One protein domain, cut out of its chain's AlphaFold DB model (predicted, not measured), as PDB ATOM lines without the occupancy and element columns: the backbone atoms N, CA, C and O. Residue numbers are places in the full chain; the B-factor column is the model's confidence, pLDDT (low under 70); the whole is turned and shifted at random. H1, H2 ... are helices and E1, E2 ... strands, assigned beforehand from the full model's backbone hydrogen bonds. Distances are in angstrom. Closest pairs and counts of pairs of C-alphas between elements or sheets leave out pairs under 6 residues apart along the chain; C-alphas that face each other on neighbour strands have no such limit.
ATOM      1  N   GLU A 196     151.263 100.210 145.520       92.25
ATOM      2  CA  GLU A 196     152.153 100.503 144.404       92.25
ATOM      3  C   GLU A 196     152.568 101.986 144.425       92.25
ATOM      4  O   GLU A 196     151.776 102.872 144.747       92.25
ATOM      5  N   VAL A 197     153.842 102.241 144.134       91.44
ATOM      6  CA  VAL A 197     154.467 103.571 144.152       91.44
ATOM      7  C   VAL A 197     155.115 103.781 142.794       91.44
ATOM      8  O   VAL A 197     155.670 102.827 142.251       91.44
ATOM      9  N   SER A 198     155.083 105.012 142.272       91.19
ATOM     10  CA  SER A 198     155.785 105.365 141.031       91.19
ATOM     11  C   SER A 198     157.240 104.886 141.061       91.19
ATOM     12  O   SER A 198     157.979 105.163 142.013       91.19
ATOM     13  N   ASN A 199     157.640 104.192 139.993       91.81
ATOM     14  CA  ASN A 199     158.989 103.662 139.798       91.81
ATOM     15  C   ASN A 199     159.967 104.702 139.218       91.81
ATOM     16  O   ASN A 199     161.086 104.337 138.873       91.81
ATOM     17  N   GLU A 200     159.574 105.980 139.111       94.56
ATOM     18  CA  GLU A 200     160.467 107.058 138.646       94.56
ATOM     19  C   GLU A 200     161.716 107.215 139.520       94.56
ATOM     20  O   GLU A 200     162.770 107.591 139.014       94.56
ATOM     21  N   LEU A 201     161.615 106.891 140.813       94.38
ATOM     22  CA  LEU A 201     162.736 106.849 141.745       94.38
ATOM     23  C   LEU A 201     162.619 105.650 142.691       94.38
ATOM     24  O   LEU A 201     161.509 105.199 143.002       94.38
ATOM     25  N   PRO A 202     163.744 105.165 143.249       93.19
ATOM     26  CA  PRO A 202     163.708 104.270 144.393       93.19
ATOM     27  C   PRO A 202     162.848 104.851 145.525       93.19
ATOM     28  O   PRO A 202     162.975 106.010 145.909       93.19
ATOM     29  N   LYS A 203     161.990 104.018 146.123       92.62
ATOM     30  CA  LYS A 203     161.037 104.420 147.181       92.62
ATOM     31  C   LYS A 203     161.687 105.244 148.294       92.62
ATOM     32  O   LYS A 203     161.100 106.205 148.779       92.62
ATOM     33  N   MET A 204     162.893 104.854 148.698       91.38
ATOM     34  CA  MET A 204     163.605 105.433 149.836       91.38
ATOM     35  C   MET A 204     164.529 106.595 149.458       91.38
ATOM     36  O   MET A 204     165.236 107.085 150.339       91.38
ATOM     37  N   THR A 205     164.523 107.041 148.194       93.12
ATOM     38  CA  THR A 205     165.282 108.217 147.755       93.12
ATOM     39  C   THR A 205     164.888 109.419 148.600       93.12
ATOM     40  O   THR A 205     163.718 109.794 148.658       93.12
ATOM     41  N   MET A 206     165.873 109.989 149.290       93.69
ATOM     42  CA  MET A 206     165.716 111.221 150.054       93.69
ATOM     43  C   MET A 206     165.686 112.414 149.105       93.69
ATOM     44  O   MET A 206     166.397 112.431 148.104       93.69
ATOM     45  N   GLY A 207     164.908 113.430 149.452       94.94
ATOM     46  CA  GLY A 207     164.857 114.677 148.708       94.94
ATOM     47  C   GLY A 207     164.100 115.757 149.463       94.94
ATOM     48  O   GLY A 207     163.533 115.518 150.532       94.94
ATOM     49  N   LEU A 208     164.118 116.960 148.908       96.44
ATOM     50  CA  LEU A 208     163.366 118.093 149.424       96.44
ATOM     51  C   LEU A 208     162.137 118.294 148.544       96.44
ATOM     52  O   LEU A 208     162.274 118.527 147.350       96.44
ATOM     53  N   ALA A 209     160.940 118.205 149.113       97.12
ATOM     54  CA  ALA A 209     159.741 118.681 148.441       97.12
ATOM     55  C   ALA A 209     159.539 120.160 148.760       97.12
ATOM     56  O   ALA A 209     159.608 120.540 149.924       97.12
ATOM     57  N   ILE A 210     159.277 120.979 147.748       96.81
ATOM     58  CA  ILE A 210     159.062 122.422 147.883       96.81
ATOM     59  C   ILE A 210     157.685 122.743 147.322       96.81
ATOM     60  O   ILE A 210     157.329 122.257 146.247       96.81
ATOM     61  N   LYS A 211     156.911 123.558 148.040       95.81
ATOM     62  CA  LYS A 211     155.629 124.079 147.564       95.81
ATOM     63  C   LYS A 211     155.765 125.551 147.188       95.81
ATOM     64  O   LYS A 211     156.123 126.365 148.035       95.81
ATOM     65  N   ILE A 212     155.419 125.885 145.947       95.69
ATOM     66  CA  ILE A 212     155.296 127.262 145.458       95.69
ATOM     67  C   ILE A 212     153.868 127.454 144.955       95.69
ATOM     68  O   ILE A 212     153.439 126.801 143.999       95.69
ATOM     69  N   LYS A 213     153.138 128.369 145.603       90.69
ATOM     70  CA  LYS A 213     151.693 128.571 145.415       90.69
ATOM     71  C   LYS A 213     150.936 127.253 145.656       90.69
ATOM     72  O   LYS A 213     150.956 126.723 146.765       90.69
ATOM     73  N   ASP A 214     150.286 126.716 144.637       90.38
ATOM     74  CA  ASP A 214     149.475 125.500 144.648       90.38
ATOM     75  C   ASP A 214     150.240 124.241 144.202       90.38
ATOM     76  O   ASP A 214     149.742 123.129 144.371       90.38
ATOM     77  N   LYS A 215     151.467 124.390 143.689       95.75
ATOM     78  CA  LYS A 215     152.261 123.281 143.153       95.75
ATOM     79  C   LYS A 215     153.330 122.803 144.124       95.75
ATOM     80  O   LYS A 215     153.983 123.609 144.784       95.75
ATOM     81  N   LEU A 216     153.554 121.489 144.150       97.12
ATOM     82  CA  LEU A 216     154.684 120.863 144.832       97.12
ATOM     83  C   LEU A 216     155.631 120.221 143.823       97.12
ATOM     84  O   LEU A 216     155.172 119.551 142.900       97.12
ATOM     85  N   ARG A 217     156.937 120.366 144.047       97.88
ATOM     86  CA  ARG A 217     157.980 119.650 143.306       97.88
ATOM     87  C   ARG A 217     158.952 118.975 144.267       97.88
ATOM     88  O   ARG A 217     159.347 119.573 145.266       97.88
ATOM     89  N   PHE A 218     159.312 117.730 143.980       97.94
ATOM     90  CA  PHE A 218     160.308 116.954 144.711       97.94
ATOM     91  C   PHE A 218     161.666 117.040 144.023       97.94
ATOM     92  O   PHE A 218     161.779 116.758 142.832       97.94
ATOM     93  N   TYR A 219     162.688 117.387 144.797       97.25
ATOM     94  CA  TYR A 219     164.075 117.512 144.369       97.25
ATOM     95  C   TYR A 219     164.888 116.390 145.020       97.25
ATOM     96  O   TYR A 219     165.129 116.442 146.234       97.25
ATOM     97  N   PRO A 220     165.276 115.350 144.261       95.44
ATOM     98  CA  PRO A 220     166.090 114.255 144.777       95.44
ATOM     99  C   PRO A 220     167.424 114.760 145.326       95.44
ATOM    100  O   PRO A 220     168.041 115.656 144.759       95.44
ATOM    101  N   ALA A 221     167.905 114.156 146.415       91.62
ATOM    102  CA  ALA A 221     169.157 114.572 147.044       91.62
ATOM    103  C   ALA A 221     170.378 114.455 146.114       91.62
ATOM    104  O   ALA A 221     171.340 115.202 146.259       91.62
ATOM    105  N   GLU A 222     170.328 113.531 145.154       89.12
ATOM    106  CA  GLU A 222     171.359 113.326 144.130       89.12
ATOM    107  C   GLU A 222     171.427 114.443 143.077       89.12
ATOM    108  O   GLU A 222     172.449 114.580 142.413       89.12
ATOM    109  N   SER A 223     170.390 115.279 142.959       90.88
ATOM    110  CA  SER A 223     170.370 116.424 142.040       90.88
ATOM    111  C   SER A 223     171.155 117.636 142.567       90.88
ATOM    112  O   SER A 223     171.392 118.586 141.828       90.88
ATOM    113  N   PHE A 224     171.571 117.644 143.839       88.50
ATOM    114  CA  PHE A 224     172.283 118.772 144.454       88.50
ATOM    115  C   PHE A 224     173.787 118.745 144.121       88.50
ATOM    116  O   PHE A 224     174.616 118.333 144.939       88.50
ATOM    117  N   LYS A 225     174.154 119.180 142.908       79.19
ATOM    118  CA  LYS A 225     175.557 119.292 142.460       79.19
ATOM    119  C   LYS A 225     176.320 120.309 143.310       79.19
ATOM    120  O   LYS A 225     175.838 121.402 143.563       79.19
ATOM    121  N   GLU A 226     177.514 119.950 143.780       82.06
ATOM    122  CA  GLU A 226     178.344 120.830 144.630       82.06
ATOM    123  C   GLU A 226     177.608 121.393 145.869       82.06
ATOM    124  O   GLU A 226     177.972 122.440 146.397       82.06
ATOM    125  N   ASN A 227     176.599 120.672 146.378       86.38
ATOM    126  CA  ASN A 227     175.712 121.089 147.472       86.38
ATOM    127  C   ASN A 227     174.755 122.254 147.161       86.38
ATOM    128  O   ASN A 227     174.144 122.782 148.095       86.38
ATOM    129  N   GLU A 228     174.574 122.631 145.894       92.06
ATOM    130  CA  GLU A 228     173.622 123.658 145.465       92.06
ATOM    131  C   GLU A 228     172.773 123.172 144.273       92.06
ATOM    132  O   GLU A 228     173.203 122.378 143.444       92.06
ATOM    133  N   LEU A 229     171.533 123.645 144.181       94.38
ATOM    134  CA  LEU A 229     170.684 123.507 143.002       94.38
ATOM    135  C   LEU A 229     169.918 124.807 142.799       94.38
ATOM    136  O   LEU A 229     169.420 125.398 143.756       94.38
ATOM    137  N   ARG A 230     169.813 125.248 141.547       95.19
ATOM    138  CA  ARG A 230     169.002 126.402 141.158       95.19
ATOM    139  C   ARG A 230     167.940 125.946 140.181       95.19
ATOM    140  O   ARG A 230     168.233 125.162 139.286       95.19
ATOM    141  N   ASP A 231     166.732 126.449 140.364       96.06
ATOM    142  CA  ASP A 231     165.586 126.110 139.530       96.06
ATOM    143  C   ASP A 231     164.631 127.307 139.458       96.06
ATOM    144  O   ASP A 231     164.630 128.175 140.333       96.06
ATOM    145  N   GLU A 232     163.815 127.351 138.414       96.31
ATOM    146  CA  GLU A 232     162.664 128.239 138.332       96.31
ATOM    147  C   GLU A 232     161.398 127.387 138.422       96.31
ATOM    148  O   GLU A 232     161.053 126.623 137.518       96.31
ATOM    149  N   PHE A 233     160.689 127.514 139.541       96.12
ATOM    150  CA  PHE A 233     159.505 126.720 139.820       96.12
ATOM    151  C   PHE A 233     158.282 127.616 139.989       96.12
ATOM    152  O   PHE A 233     158.223 128.465 140.874       96.12
ATOM    153  N   ASN A 234     157.285 127.416 139.123       95.19
ATOM    154  CA  ASN A 234     156.019 128.155 139.136       95.19
ATOM    155  C   ASN A 234     156.194 129.698 139.075       95.19
ATOM    156  O   ASN A 234     155.425 130.458 139.683       95.19
ATOM    157  N   GLY A 235     157.220 130.139 138.332       94.56
ATOM    158  CA  GLY A 235     157.605 131.542 138.145       94.56
ATOM    159  C   GLY A 235     158.421 132.151 139.291       94.56
ATOM    160  O   GLY A 235     158.580 133.365 139.326       94.56
ATOM    161  N   THR A 236     158.899 131.338 140.237       96.38
ATOM    162  CA  THR A 236     159.739 131.758 141.370       96.38
ATOM    163  C   THR A 236     161.108 131.099 141.250       96.38
ATOM    164  O   THR A 236     161.201 129.892 141.017       96.38
ATOM    165  N   LYS A 237     162.182 131.876 141.407       97.06
ATOM    166  CA  LYS A 237     163.556 131.368 141.346       97.06
ATOM    167  C   LYS A 237     163.954 130.833 142.710       97.06
ATOM    168  O   LYS A 237     164.073 131.565 143.684       97.06
ATOM    169  N   ILE A 238     164.229 129.544 142.777       96.62
ATOM    170  CA  ILE A 238     164.636 128.904 144.018       96.62
ATOM    171  C   ILE A 238     166.118 128.549 143.979       96.62
ATOM    172  O   ILE A 238     166.675 128.173 142.947       96.62
ATOM    173  N   THR A 239     166.761 128.653 145.135       96.06
ATOM    174  CA  THR A 239     168.082 128.078 145.382       96.06
ATOM    175  C   THR A 239     167.959 127.086 146.525       96.06
ATOM    176  O   THR A 239     167.517 127.440 147.616       96.06
ATOM    177  N   VAL A 240     168.349 125.840 146.279       95.12
ATOM    178  CA  VAL A 240     168.436 124.786 147.288       95.12
ATOM    179  C   VAL A 240     169.897 124.606 147.666       95.12
ATOM    180  O   VAL A 240     170.738 124.440 146.789       95.12
ATOM    181  N   ARG A 241     170.212 124.625 148.962       92.75
ATOM    182  CA  ARG A 241     171.563 124.385 149.491       92.75
ATOM    183  C   ARG A 241     171.546 123.310 150.558       92.75
ATOM    184  O   ARG A 241     170.630 123.265 151.375       92.75
ATOM    185  N   ILE A 242     172.573 122.467 150.588       89.75
ATOM    186  CA  ILE A 242     172.764 121.530 151.698       89.75
ATOM    187  C   ILE A 242     173.469 122.256 152.847       89.75
ATOM    188  O   ILE A 242     174.641 122.610 152.760       89.75
ATOM    189  N   GLU A 243     172.769 122.405 153.968       86.12
ATOM    190  CA  GLU A 243     173.304 122.941 155.217       86.12
ATOM    191  C   GLU A 243     173.259 121.860 156.296       86.12
ATOM    192  O   GLU A 243     172.194 121.346 156.635       86.12
ATOM    193  N   ASN A 244     174.414 121.499 156.865       81.31
ATOM    194  CA  ASN A 244     174.506 120.467 157.908       81.31
ATOM    195  C   ASN A 244     173.809 119.147 157.517       81.31
ATOM    196  O   ASN A 244     173.097 118.549 158.322       81.31
ATOM    197  N   LYS A 245     174.031 118.690 156.274       80.12
ATOM    198  CA  LYS A 245     173.444 117.467 155.682       80.12
ATOM    199  C   LYS A 245     171.933 117.538 155.416       80.12
ATOM    200  O   LYS A 245     171.337 116.512 155.092       80.12
ATOM    201  N   VAL A 246     171.318 118.715 155.531       85.94
ATOM    202  CA  VAL A 246     169.890 118.921 155.269       85.94
ATOM    203  C   VAL A 246     169.725 119.933 154.135       85.94
ATOM    204  O   VAL A 246     170.269 121.034 154.226       85.94
ATOM    205  N   PRO A 247     169.008 119.586 153.055       91.62
ATOM    206  CA  PRO A 247     168.709 120.539 151.999       91.62
ATOM    207  C   PRO A 247     167.712 121.586 152.498       91.62
ATOM    208  O   PRO A 247     166.731 121.254 153.166       91.62
ATOM    209  N   LYS A 248     167.957 122.846 152.147       92.19
ATOM    210  CA  LYS A 248     167.073 123.976 152.424       92.19
ATOM    211  C   LYS A 248     166.887 124.806 151.174       92.19
ATOM    212  O   LYS A 248     167.862 125.121 150.497       92.19
ATOM    213  N   ALA A 249     165.647 125.178 150.903       94.38
ATOM    214  CA  ALA A 249     165.290 126.064 149.813       94.38
ATOM    215  C   ALA A 249     165.096 127.497 150.304       94.38
ATOM    216  O   ALA A 249     164.510 127.722 151.364       94.38
ATOM    217  N   ILE A 250     165.545 128.447 149.493       94.94
ATOM    218  CA  ILE A 250     165.242 129.872 149.608       94.94
ATOM    219  C   ILE A 250     164.752 130.383 148.253       94.94
ATOM    220  O   ILE A 250     165.234 129.936 147.208       94.94
ATOM    221  N   THR A 251     163.788 131.296 148.263       95.06
ATOM    222  CA  THR A 251     163.361 132.032 147.064       95.06
ATOM    223  C   THR A 251     164.344 133.161 146.743       95.06
ATOM    224  O   THR A 251     165.201 133.516 147.558       95.06
ATOM    225  N   GLU A 252     164.197 133.793 145.580       93.44
ATOM    226  CA  GLU A 252     164.954 134.990 145.204       93.44
ATOM    227  C   GLU A 252     164.742 136.176 146.151       93.44
ATOM    228  O   GLU A 252     165.608 137.045 146.250       93.44
ATOM    229  N   THR A 253     163.613 136.205 146.865       92.69
ATOM    230  CA  THR A 253     163.297 137.216 147.882       92.69
ATOM    231  C   THR A 253     163.946 136.915 149.237       92.69
ATOM    232  O   THR A 253     163.876 137.743 150.143       92.69
ATOM    233  N   GLY A 254     164.601 135.758 149.386       90.00
ATOM    234  CA  GLY A 254     165.182 135.293 150.647       90.00
ATOM    235  C   GLY A 254     164.168 134.648 151.595       90.00
ATOM    236  O   GLY A 254     164.502 134.377 152.748       90.00
ATOM    237  N   GLU A 255     162.944 134.393 151.134       90.00
ATOM    238  CA  GLU A 255     161.910 133.721 151.916       90.00
ATOM    239  C   GLU A 255     162.104 132.201 151.897       90.00
ATOM    240  O   GLU A 255     162.570 131.613 150.918       90.00
ATOM    241  N   TYR A 256     161.707 131.551 152.991       90.81
ATOM    242  CA  TYR A 256     161.660 130.095 153.072       90.81
ATOM    243  C   TYR A 256     160.277 129.612 152.623       90.81
ATOM    244  O   TYR A 256     159.302 129.833 153.350       90.81
ATOM    245  N   PRO A 257     160.156 128.940 151.464       93.06
ATOM    246  CA  PRO A 257     158.891 128.343 151.066       93.06
ATOM    247  C   PRO A 257     158.541 127.175 151.996       93.06
ATOM    248  O   PRO A 257     159.394 126.649 152.722       93.06
ATOM    249  N   PHE A 258     157.290 126.709 151.937       93.56
ATOM    250  CA  PHE A 258     156.966 125.422 152.546       93.56
ATOM    251  C   PHE A 258     157.858 124.355 151.914       93.56
ATOM    252  O   PHE A 258     157.886 124.178 150.691       93.56
ATOM    253  N   GLN A 259     158.577 123.645 152.770       94.31
ATOM    254  CA  GLN A 259     159.523 122.629 152.370       94.31
ATOM    255  C   GLN A 259     159.396 121.417 153.284       94.31
ATOM    256  O   GLN A 259     159.188 121.544 154.491       94.31
ATOM    257  N   LEU A 260     159.515 120.233 152.699       95.06
ATOM    258  CA  LEU A 260     159.364 118.962 153.381       95.06
ATOM    259  C   LEU A 260     160.522 118.048 152.986       95.06
ATOM    260  O   LEU A 260     160.574 117.533 151.870       95.06
ATOM    261  N   PHE A 261     161.459 117.841 153.907       94.62
ATOM    262  CA  PHE A 261     162.567 116.915 153.697       94.62
ATOM    263  C   PHE A 261     162.062 115.488 153.909       94.62
ATOM    264  O   PHE A 261     161.792 115.095 155.033       94.62
ATOM    265  N   THR A 262     161.866 114.718 152.843       95.38
ATOM    266  CA  THR A 262     161.117 113.452 152.897       95.38
ATOM    267  C   THR A 262     161.671 112.427 151.912       95.38
ATOM    268  O   THR A 262     162.593 112.701 151.142       95.38
ATOM    269  N   ARG A 263     161.114 111.220 151.945       95.25
ATOM    270  CA  ARG A 263     161.375 110.167 150.964       95.25
ATOM    271  C   ARG A 263     160.396 110.225 149.807       95.25
ATOM    272  O   ARG A 263     159.230 110.563 150.003       95.25
ATOM    273  N   TRP A 264     160.850 109.792 148.635       95.94
ATOM    274  CA  TRP A 264     160.048 109.758 147.414       95.94
ATOM    275  C   TRP A 264     158.689 109.076 147.608       95.94
ATOM    276  O   TRP A 264     157.661 109.664 147.285       95.94
ATOM    277  N   TYR A 265     158.660 107.877 148.205       95.56
ATOM    278  CA  TYR A 265     157.400 107.151 148.398       95.56
ATOM    279  C   TYR A 265     156.397 107.944 149.248       95.56
ATOM    280  O   TYR A 265     155.208 107.969 148.941       95.56
ATOM    281  N   ALA A 266     156.877 108.593 150.312       95.88
ATOM    282  CA  ALA A 266     156.039 109.363 151.218       95.88
ATOM    283  C   ALA A 266     155.527 110.623 150.515       95.88
ATOM    284  O   ALA A 266     154.352 110.954 150.641       95.88
ATOM    285  N   PHE A 267     156.373 111.283 149.719       97.38
ATOM    286  CA  PHE A 267     155.974 112.426 148.907       97.38
ATOM    287  C   PHE A 267     154.878 112.062 147.903       97.38
ATOM    288  O   PHE A 267     153.792 112.624 147.985       97.38
ATOM    289  N   ILE A 268     155.124 111.111 146.999       96.69
ATOM    290  CA  ILE A 268     154.222 110.864 145.865       96.69
ATOM    291  C   ILE A 268     152.896 110.216 146.284       96.69
ATOM    292  O   ILE A 268     151.869 110.435 145.652       96.69
ATOM    293  N   LEU A 269     152.880 109.460 147.390       95.69
ATOM    294  CA  LEU A 269     151.634 108.929 147.957       95.69
ATOM    295  C   LEU A 269     150.819 109.988 148.707       95.69
ATOM    296  O   LEU A 269     149.608 109.827 148.845       95.69
ATOM    297  N   THR A 270     151.470 111.040 149.208       95.44
ATOM    298  CA  THR A 270     150.807 112.154 149.901       95.44
ATOM    299  C   THR A 270     150.346 113.226 148.916       95.44
ATOM    300  O   THR A 270     149.253 113.764 149.051       95.44
ATOM    301  N   TYR A 271     151.161 113.505 147.900       95.06
ATOM    302  CA  TYR A 271     150.948 114.529 146.884       95.06
ATOM    303  C   TYR A 271     151.037 113.885 145.491       95.06
ATOM    304  O   TYR A 271     152.047 114.036 144.807       95.06
ATOM    305  N   PRO A 272     149.995 113.162 145.044       93.31
ATOM    306  CA  PRO A 272     150.034 112.396 143.794       93.31
ATOM    307  C   PRO A 272     150.159 113.261 142.535       93.31
ATOM    308  O   PRO A 272     150.574 112.763 141.495       93.31
ATOM    309  N   ASN A 273     149.828 114.551 142.633       94.50
ATOM    310  CA  ASN A 273     150.015 115.532 141.561       94.50
ATOM    311  C   ASN A 273     151.353 116.289 141.680       94.50
ATOM    312  O   ASN A 273     151.563 117.276 140.979       94.50
ATOM    313  N   GLY A 274     152.218 115.891 142.616       95.50
ATOM    314  CA  GLY A 274     153.527 116.496 142.813       95.50
ATOM    315  C   GLY A 274     154.452 116.225 141.631       95.50
ATOM    316  O   GLY A 274     154.509 115.114 141.111       95.50
ATOM    317  N   GLU A 275     155.193 117.246 141.216       96.81
ATOM    318  CA  GLU A 275     156.154 117.147 140.120       96.81
ATOM    319  C   GLU A 275     157.473 116.541 140.626       96.81
ATOM    320  O   GLU A 275     157.912 116.813 141.745       96.81
TER     321      GLU A 275
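What this domain is: This is residues 196 to 275 of the 279 residues of an uncharacterized protein of Marinilabiliales bacterium (UniProt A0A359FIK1). The domain is a small sandwich of two three-stranded sheets, E2 E1 E6 and E3 E4 E5, face to face with their strands crossed at 30 degrees. The short helix H1 packs on the other face of the sheet E2 E1 E6, turned away from the second sheet. The printed part has 80 residues, with six named strands and then one named helix in the order E1 E2 E3 E4 E5 E6 H1; both sheets are antiparallel and the class is mostly strand. It is compact, with a radius of gyration of the C-alphas of 12.1 A, and spans 38 by 28 by 16 A.

How they stand to each other: E1, residues 206 to 212, forms a hairpin with E2, residues 215 to 220; N 210 and O 217 are 2.9 A apart, within hydrogen-bond range. On the other side of E1 is E6, residues 258 to 263, also antiparallel, with N 209 and O 260 at 2.9 A. E3, E4 and E5, residues 228 to 233, 236 to 243 and 246 to 251, form a meander, each strand the antiparallel neighbour of the one before. Across E3 and E4, N 231 and O 238 are within hydrogen-bond range at 3.1 A, and across E4 and E5, N 241 and O 248 are within hydrogen-bond range at 2.9 A. The facing parts of the two sheets are 10.0 A centre to centre. The closest C-alphas of E1 and E5 are those of Leu 208 and Pro 247, 6.4 A apart; those of E5 and E6 are Ala 249 and Gln 259, at 7.2 A. E2 and E3 are near each other, with 5 pairs of C-alphas within 10 A. H1, residues 264 to 270, is on the sheet E2 E1 E6 at a height over the sheet of 9.5 A. It lies over E1, at 17 degrees on the local plane, along the strands; C-alphas 206 and 264 are the closest of the two, 6.4 A apart. In H1 every O i to N i+4 pair is within hydrogen-bond range.

Where its parts are: E1 begins at C-alpha 206, (165.716, 111.221, 150.054), and is 19.7 A long. E2 measures 16.6 A, E3 15.5 A, E5 16.8 A and E6 16.0 A. E4, the longest strand with 8 residues, runs 21.3 A from C-alpha 236 at (159.739, 131.758, 141.370). H1 is 9.9 A long and ends at C-alpha 270, (150.807, 112.154, 149.901).

The domain as a whole: The two C-alphas farthest apart are those of Glu 196 and Thr 253, 38.5 A. The printed part has no cut, and no link is long. The mean pLDDT of the printed part is 93.2, and no printed residue is under 70.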